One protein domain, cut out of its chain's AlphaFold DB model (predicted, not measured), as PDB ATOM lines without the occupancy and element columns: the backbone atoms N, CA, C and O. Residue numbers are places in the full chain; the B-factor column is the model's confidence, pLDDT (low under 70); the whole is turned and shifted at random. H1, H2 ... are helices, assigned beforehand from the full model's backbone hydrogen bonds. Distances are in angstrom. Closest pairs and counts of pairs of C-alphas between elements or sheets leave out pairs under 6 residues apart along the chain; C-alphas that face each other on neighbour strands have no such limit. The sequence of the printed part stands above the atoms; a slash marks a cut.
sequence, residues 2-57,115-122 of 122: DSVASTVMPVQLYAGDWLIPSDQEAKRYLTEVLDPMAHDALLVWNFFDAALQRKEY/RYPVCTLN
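Overview. This is residues 2 to 57 and 115 to 122 of the 122 residues of an uncharacterized protein of Flavobacteriales bacterium (UniProt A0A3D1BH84). Little regular structure is present: an open loop of chain, residues 2 to 26, leads round the outside to two short helices, H1 then H2, set well apart, while residues 115 to 122 pass through the middle. Residues 23 to 28 stick out. The printed part has 64 residues, only 12 of them in named elements, with no named strand; the class is all helix. It is elongated, 43 by 27 by 22 A, and only just loose, close to compact, with a radius of gyration of the C-alphas of 13.0 A.

Along the chain. H1, residues 27 to 34, runs 10.4 A from C-alpha 27 at (174.053, 266.889, 231.422). H2, residues 49 to 52, ends at C-alpha 52 at (182.253, 249.398, 246.875).

Arrangement. H1 and H2 are apart, joined by a long link of 14 residues. In H1 every O i to N i+4 pair is within hydrogen-bond range; H2 is too short for such a pair, and its 1 O i to N i+3 pair is within range.

Size, cuts and confidence. The C-alphas farthest apart, of Glu 25 and Tyr 57, are 43.2 A apart. Residues 58 to 114 are not printed; C-alphas 57 and 115 are 16.2 A apart across the cut. Residue 2 alone has pLDDT under 70.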
ATOM      1  N   ASP A   2     165.855 248.983 246.152       61.69
ATOM      2  CA  ASP A   2     165.657 249.258 247.594       61.69
ATOM      3  C   ASP A   2     166.947 249.319 248.448       61.69
ATOM      4  O   ASP A   2     166.878 249.418 249.668       61.69
ATOM      5  N   SER A   3     168.132 249.234 247.831       80.75
ATOM      6  CA  SER A   3     169.431 249.147 248.521       80.75
ATOM      7  C   SER A   3     170.284 250.417 248.430       80.75
ATOM      8  O   SER A   3     171.424 250.406 248.889       80.75
ATOM      9  N   VAL A   4     169.779 251.489 247.810       87.69
ATOM     10  CA  VAL A   4     170.498 252.765 247.676       87.69
ATOM     11  C   VAL A   4     169.886 253.783 248.632       87.69
ATOM     12  O   VAL A   4     168.685 254.037 248.589       87.69
ATOM     13  N   ALA A   5     170.722 254.378 249.480       91.62
ATOM     14  CA  ALA A   5     170.350 255.471 250.370       91.62
ATOM     15  C   ALA A   5     171.332 256.635 250.200       91.62
ATOM     16  O   ALA A   5     172.512 256.424 249.913       91.62
ATOM     17  N   SER A   6     170.852 257.862 250.390       91.62
ATOM     18  CA  SER A   6     171.667 259.076 250.325       91.62
ATOM     19  C   SER A   6     171.645 259.817 251.659       91.62
ATOM     20  O   SER A   6     170.686 259.761 252.427       91.62
ATOM     21  N   THR A   7     172.744 260.493 251.979       92.75
ATOM     22  CA  THR A   7     172.876 261.323 253.180       92.75
ATOM     23  C   THR A   7     173.833 262.465 252.880       92.75
ATOM     24  O   THR A   7     174.862 262.266 252.236       92.75
ATOM     25  N   VAL A   8     173.494 263.665 253.352       94.88
ATOM     26  CA  VAL A   8     174.364 264.839 253.249       94.88
ATOM     27  C   VAL A   8     175.402 264.775 254.361       94.88
ATOM     28  O   VAL A   8     175.049 264.692 255.536       94.88
ATOM     29  N   MET A   9     176.679 264.827 253.996       92.75
ATOM     30  CA  MET A   9     177.792 264.818 254.940       92.75
ATOM     31  C   MET A   9     178.980 265.604 254.375       92.75
ATOM     32  O   MET A   9     179.098 265.717 253.152       92.75
ATOM     33  N   PRO A  10     179.882 266.118 255.224       93.25
ATOM     34  CA  PRO A  10     181.182 266.587 254.765       93.25
ATOM     35  C   PRO A  10     181.934 265.447 254.073       93.25
ATOM     36  O   PRO A  10     182.017 264.339 254.604       93.25
ATOM     37  N   VAL A  11     182.495 265.718 252.897       90.31
ATOM     38  CA  VAL A  11     183.332 264.766 252.163       90.31
ATOM     39  C   VAL A  11     184.696 265.396 251.943       90.31
ATOM     40  O   VAL A  11     184.800 266.513 251.440       90.31
ATOM     41  N   GLN A  12     185.746 264.676 252.332       91.31
ATOM     42  CA  GLN A  12     187.108 265.050 251.985       91.31
ATOM     43  C   GLN A  12     187.350 264.713 250.513       91.31
ATOM     44  O   GLN A  12     187.166 263.567 250.112       91.31
ATOM     45  N   LEU A  13     187.779 265.710 249.740       92.25
ATOM     46  CA  LEU A  13     188.264 265.526 248.376       92.25
ATOM     47  C   LEU A  13     189.796 265.492 248.374       92.25
ATOM     48  O   LEU A  13     190.443 266.171 249.180       92.25
ATOM     49  N   TYR A  14     190.374 264.720 247.468       93.75
ATOM     50  CA  TYR A  14     191.808 264.517 247.317       93.75
ATOM     51  C   TYR A  14     192.288 264.956 245.932       93.75
ATOM     52  O   TYR A  14     191.514 265.168 244.997       93.75
ATOM     53  N   ALA A  15     193.606 265.101 245.786       96.44
ATOM     54  CA  ALA A  15     194.203 265.320 244.476       96.44
ATOM     55  C   ALA A  15     193.865 264.138 243.549       96.44
ATOM     56  O   ALA A  15     194.188 262.996 243.866       96.44
ATOM     57  N   GLY A  16     193.230 264.430 242.412       95.00
ATOM     58  CA  GLY A  16     192.742 263.425 241.462       95.00
ATOM     59  C   GLY A  16     191.217 263.315 241.398       95.00
ATOM     60  O   GLY A  16     190.713 262.777 240.413       95.00
ATOM     61  N   ASP A  17     190.492 263.868 242.374       95.44
ATOM     62  CA  ASP A  17     189.035 263.975 242.302       95.44
ATOM     63  C   ASP A  17     188.606 265.015 241.260       95.44
ATOM     64  O   ASP A  17     189.271 266.030 241.038       95.44
ATOM     65  N   TRP A  18     187.458 264.763 240.629       94.94
ATOM     66  CA  TRP A  18     186.921 265.605 239.565       94.94
ATOM     67  C   TRP A  18     185.645 266.302 240.017       94.94
ATOM     68  O   TRP A  18     184.656 265.655 240.353       94.94
ATOM     69  N   LEU A  19     185.646 267.633 239.943       93.94
ATOM     70  CA  LEU A  19     184.428 268.429 240.026       93.94
ATOM     71  C   LEU A  19     183.920 268.705 238.611       93.94
ATOM     72  O   LEU A  19     184.558 269.427 237.846       93.94
ATOM     73  N   ILE A  20     182.772 268.125 238.266       93.94
ATOM     74  CA  ILE A  20     182.182 268.227 236.929       93.94
ATOM     75  C   ILE A  20     180.963 269.156 236.999       93.94
ATOM     76  O   ILE A  20     179.976 268.801 237.646       93.94
ATOM     77  N   PRO A  21     180.980 270.330 236.338       93.69
ATOM     78  CA  PRO A  21     179.799 271.181 236.245       93.69
ATOM     79  C   PRO A  21     178.655 270.449 235.535       93.69
ATOM     80  O   PRO A  21     178.849 269.884 234.458       93.69
ATOM     81  N   SER A  22     177.460 270.465 236.120       89.69
ATOM     82  CA  SER A  22     176.279 269.811 235.541       89.69
ATOM     83  C   SER A  22     175.551 270.677 234.507       89.69
ATOM     84  O   SER A  22     174.797 270.141 233.695       89.69
ATOM     85  N   ASP A  23     175.788 271.991 234.492       93.44
ATOM     86  CA  ASP A  23     175.214 272.920 233.510       93.44
ATOM     87  C   ASP A  23     176.029 272.930 232.209       93.44
ATOM     88  O   ASP A  23     176.783 273.854 231.904       93.44
ATOM     89  N   GLN A  24     175.939 271.826 231.472       96.25
ATOM     90  CA  GLN A  24     176.592 271.634 230.180       96.25
ATOM     91  C   GLN A  24     175.732 270.769 229.251       96.25
ATOM     92  O   GLN A  24     174.814 270.076 229.695       96.25
ATOM     93  N   GLU A  25     176.053 270.761 227.956       97.88
ATOM     94  CA  GLU A  25     175.322 269.992 226.936       97.88
ATOM     95  C   GLU A  25     175.222 268.495 227.284       97.88
ATOM     96  O   GLU A  25     174.173 267.872 227.116       97.88
ATOM     97  N   ALA A  26     176.279 267.935 227.880       96.50
ATOM     98  CA  ALA A  26     176.350 266.532 228.280       96.50
ATOM     99  C   ALA A  26     175.562 266.179 229.560       96.50
ATOM    100  O   ALA A  26     175.636 265.036 230.012       96.50
ATOM    101  N   LYS A  27     174.784 267.102 230.153       95.69
ATOM    102  CA  LYS A  27     174.053 266.889 231.422       95.69
ATOM    103  C   LYS A  27     173.265 265.583 231.478       95.69
ATOM    104  O   LYS A  27     173.313 264.883 232.480       95.69
ATOM    105  N   ARG A  28     172.565 265.235 230.391       95.25
ATOM    106  CA  ARG A  28     171.753 264.016 230.330       95.25
ATOM    107  C   ARG A  28     172.638 262.783 230.424       95.25
ATOM    108  O   ARG A  28     172.338 261.898 231.204       95.25
ATOM    109  N   TYR A  29     173.733 262.756 229.669       95.69
ATOM    110  CA  TYR A  29     174.683 261.653 229.727       95.69
ATOM    111  C   TYR A  29     175.255 261.491 231.138       95.69
ATOM    112  O   TYR A  29     175.237 260.386 231.664       95.69
ATOM    113  N   LEU A  30     175.681 262.589 231.775       95.25
ATOM    114  CA  LEU A  30     176.195 262.558 233.147       95.25
ATOM    115  C   LEU A  30     175.176 261.973 234.128       95.25
ATOM    116  O   LEU A  30     175.539 261.103 234.911       95.25
ATOM    117  N   THR A  31     173.912 262.403 234.070       93.81
ATOM    118  CA  THR A  31     172.856 261.852 234.931       93.81
ATOM    119  C   THR A  31     172.636 260.362 234.678       93.81
ATOM    120  O   THR A  31     172.633 259.597 235.631       93.81
ATOM    121  N   GLU A  32     172.513 259.928 233.422       95.56
ATOM    122  CA  GLU A  32     172.238 258.516 233.108       95.56
ATOM    123  C   GLU A  32     173.377 257.577 233.537       95.56
ATOM    124  O   GLU A  32     173.112 256.455 233.955       95.56
ATOM    125  N   VAL A  33     174.640 258.014 233.448       95.94
ATOM    126  CA  VAL A  33     175.790 257.139 233.749       95.94
ATOM    127  C   VAL A  33     176.296 257.248 235.190       95.94
ATOM    128  O   VAL A  33     176.900 256.292 235.682       95.94
ATOM    129  N   LEU A  34     176.082 258.386 235.867       95.38
ATOM    130  CA  LEU A  34     176.600 258.653 237.218       95.38
ATOM    131  C   LEU A  34     175.540 258.615 238.325       95.38
ATOM    132  O   LEU A  34     175.915 258.563 239.493       95.38
ATOM    133  N   ASP A  35     174.244 258.666 238.012       93.56
ATOM    134  CA  ASP A  35     173.208 258.448 239.025       93.56
ATOM    135  C   ASP A  35     173.131 256.943 239.342       93.56
ATOM    136  O   ASP A  35     172.826 256.155 238.446       93.56
ATOM    137  N   PRO A  36     173.378 256.499 240.591       93.12
ATOM    138  CA  PRO A  36     173.352 255.079 240.938       93.12
ATOM    139  C   PRO A  36     171.966 254.429 240.774       93.12
ATOM    140  O   PRO A  36     171.865 253.202 240.805       93.12
ATOM    141  N   MET A  37     170.898 255.220 240.625       92.25
ATOM    142  CA  MET A  37     169.535 254.741 240.394       92.25
ATOM    143  C   MET A  37     169.133 254.727 238.911       92.25
ATOM    144  O   MET A  37     168.056 254.216 238.592       92.25
ATOM    145  N   ALA A  38     169.958 255.263 238.006       93.38
ATOM    146  CA  ALA A  38     169.671 255.247 236.574       93.38
ATOM    147  C   ALA A  38     169.810 253.836 235.974       93.38
ATOM    148  O   ALA A  38     170.578 252.998 236.448       93.38
ATOM    149  N   HIS A  39     169.050 253.572 234.908       91.38
ATOM    150  CA  HIS A  39     169.003 252.253 234.268       91.38
ATOM    151  C   HIS A  39     170.348 251.862 233.640       91.38
ATOM    152  O   HIS A  39     170.780 250.719 233.769       91.38
ATOM    153  N   ASP A  40     171.020 252.824 233.004       93.50
ATOM    154  CA  ASP A  40     172.297 252.624 232.312       93.50
ATOM    155  C   ASP A  40     173.489 253.151 233.130       93.50
ATOM    156  O   ASP A  40     174.554 253.459 232.585       93.50
ATOM    157  N   ALA A  41     173.324 253.239 234.452       95.56
ATOM    158  CA  ALA A  41     174.363 253.709 235.352       95.56
ATOM    159  C   ALA A  41     175.598 252.810 235.287       95.56
ATOM    160  O   ALA A  41     175.495 251.583 235.295       95.56
ATOM    161  N   LEU A  42     176.790 253.401 235.368       96.50
ATOM    162  CA  LEU A  42     178.048 252.653 235.484       96.50
ATOM    163  C   LEU A  42     178.046 251.675 236.675       96.50
ATOM    164  O   LEU A  42     178.721 250.647 236.632       96.50
ATOM    165  N   LEU A  43     177.252 251.968 237.711       94.69
ATOM    166  CA  LEU A  43     177.008 251.061 238.832       94.69
ATOM    167  C   LEU A  43     176.362 249.737 238.392       94.69
ATOM    168  O   LEU A  43     176.814 248.681 238.817       94.69
ATOM    169  N   VAL A  44     175.344 249.783 237.525       93.62
ATOM    170  CA  VAL A  44     174.643 248.594 236.998       93.62
ATOM    171  C   VAL A  44     175.598 247.705 236.193       93.62
ATOM    172  O   VAL A  44     175.439 246.488 236.149       93.62
ATOM    173  N   TRP A  45     176.626 248.311 235.602       94.31
ATOM    174  CA  TRP A  45     177.665 247.640 234.826       94.31
ATOM    175  C   TRP A  45     178.904 247.246 235.648       94.31
ATOM    176  O   TRP A  45     179.936 246.916 235.062       94.31
ATOM    177  N   ASN A  46     178.827 247.265 236.987       95.12
ATOM    178  CA  ASN A  46     179.903 246.874 237.913       95.12
ATOM    179  C   ASN A  46     181.196 247.707 237.790       95.12
ATOM    180  O   ASN A  46     182.260 247.307 238.267       95.12
ATOM    181  N   PHE A  47     181.141 248.887 237.165       96.62
ATOM    182  CA  PHE A  47     182.327 249.727 236.955       96.62
ATOM    183  C   PHE A  47     182.950 250.196 238.281       96.62
ATOM    184  O   PHE A  47     184.162 250.377 238.379       96.62
ATOM    185  N   PHE A  48     182.122 250.370 239.315       95.50
ATOM    186  CA  PHE A  48     182.534 250.868 240.627       95.50
ATOM    187  C   PHE A  48     182.738 249.776 241.685       95.50
ATOM    188  O   PHE A  48     182.991 250.109 242.842       95.50
ATOM    189  N   ASP A  49     182.698 248.490 241.325       94.88
ATOM    190  CA  ASP A  49     182.835 247.379 242.281       94.88
ATOM    191  C   ASP A  49     184.086 247.501 243.150       94.88
ATOM    192  O   ASP A  49     184.044 247.288 244.361       94.88
ATOM    193  N   ALA A  50     185.204 247.909 242.548       93.69
ATOM    194  CA  ALA A  50     186.455 248.085 243.267       93.69
ATOM    195  C   ALA A  50     186.347 249.109 244.410       93.69
ATOM    196  O   ALA A  50     187.010 248.912 245.424       93.69
ATOM    197  N   ALA A  51     185.522 250.152 244.260       92.62
ATOM    198  CA  ALA A  51     185.290 251.174 245.281       92.62
ATOM    199  C   ALA A  51     184.259 250.741 246.337       92.62
ATOM    200  O   ALA A  51     184.328 251.189 247.474       92.62
ATOM    201  N   LEU A  52     183.312 249.870 245.973       93.31
ATOM    202  CA  LEU A  52     182.253 249.398 246.875       93.31
ATOM    203  C   LEU A  52     182.705 248.244 247.773       93.31
ATOM    204  O   LEU A  52     182.179 248.056 248.871       93.31
ATOM    205  N   GLN A  53     183.659 247.447 247.303       92.81
ATOM    206  CA  GLN A  53     184.178 246.298 248.030       92.81
ATOM    207  C   GLN A  53     184.887 246.699 249.322       92.81
ATOM    208  O   GLN A  53     185.741 247.580 249.322       92.81
ATOM    209  N   ARG A  54     184.626 245.929 250.381       91.38
ATOM    210  CA  ARG A  54     185.440 245.933 251.596       91.38
ATOM    211  C   ARG A  54     186.873 245.512 251.268       91.38
ATOM    212  O   ARG A  54     187.072 244.497 250.594       91.38
ATOM    213  N   LYS A  55     187.844 246.277 251.748       89.62
ATOM    214  CA  LYS A  55     189.279 246.022 251.578       89.62
ATOM    215  C   LYS A  55     189.924 245.526 252.857       89.62
ATOM    216  O   LYS A  55     190.794 244.665 252.783       89.62
ATOM    217  N   GLU A  56     189.446 246.001 254.001       85.75
ATOM    218  CA  GLU A  56     189.999 245.651 255.305       85.75
ATOM    219  C   GLU A  56     189.026 244.788 256.113       85.75
ATOM    220  O   GLU A  56     187.803 244.948 256.067       85.75
ATOM    221  N   TYR A  57     189.570 243.837 256.866       84.88
ATOM    222  CA  TYR A  57     188.814 243.029 257.820       84.88
ATOM    223  C   TYR A  57     189.686 242.724 259.035       84.88
ATOM    224  O   TYR A  57     190.900 242.918 259.010       84.88
ATOM    225  N   ARG A 115     180.198 252.366 249.753       93.06
ATOM    226  CA  ARG A 115     180.088 253.805 249.513       93.06
ATOM    227  C   ARG A 115     180.283 254.123 248.035       93.06
ATOM    228  O   ARG A 115     181.352 253.903 247.474       93.06
ATOM    229  N   TYR A 116     179.251 254.677 247.409       94.94
ATOM    230  CA  TYR A 116     179.316 255.082 246.008       94.94
ATOM    231  C   TYR A 116     180.313 256.245 245.810       94.94
ATOM    232  O   TYR A 116     180.250 257.217 246.566       94.94
ATOM    233  N   PRO A 117     181.236 256.175 244.828       94.81
ATOM    234  CA  PRO A 117     182.324 257.147 244.693       94.81
ATOM    235  C   PRO A 117     181.932 258.430 243.943       94.81
ATOM    236  O   PRO A 117     182.783 259.288 243.727       94.81
ATOM    237  N   VAL A 118     180.666 258.584 243.544       95.31
ATOM    238  CA  VAL A 118     180.150 259.828 242.960       95.31
ATOM    239  C   VAL A 118     179.184 260.477 243.942       95.31
ATOM    240  O   VAL A 118     178.294 259.820 244.480       95.31
ATOM    241  N   CYS A 119     179.347 261.778 244.170       94.19
ATOM    242  CA  CYS A 119     178.458 262.563 245.018       94.19
ATOM    243  C   CYS A 119     178.081 263.885 244.346       94.19
ATOM    244  O   CYS A 119     178.792 264.391 243.477       94.19
ATOM    245  N   THR A 120     176.951 264.445 244.762       92.38
ATOM    246  CA  THR A 120     176.537 265.802 244.405       92.38
ATOM    247  C   THR A 120     176.957 266.769 245.506       92.38
ATOM    248  O   THR A 120     176.885 266.429 246.688       92.38
ATOM    249  N   LEU A 121     177.361 267.982 245.131       89.25
ATOM    250  CA  LEU A 121     177.622 269.063 246.083       89.25
ATOM    251  C   LEU A 121     176.343 269.885 246.291       89.25
ATOM    252  O   LEU A 121     175.641 270.168 245.320       89.25
ATOM    253  N   ASN A 122     176.061 270.241 247.547       76.38
ATOM    254  CA  ASN A 122     174.963 271.132 247.940       76.38
ATOM    255  C   ASN A 122     175.434 272.579 248.061       76.38
ATOM    256  O   ASN A 122     176.597 272.778 248.483       76.38
TER     257      ASN A 122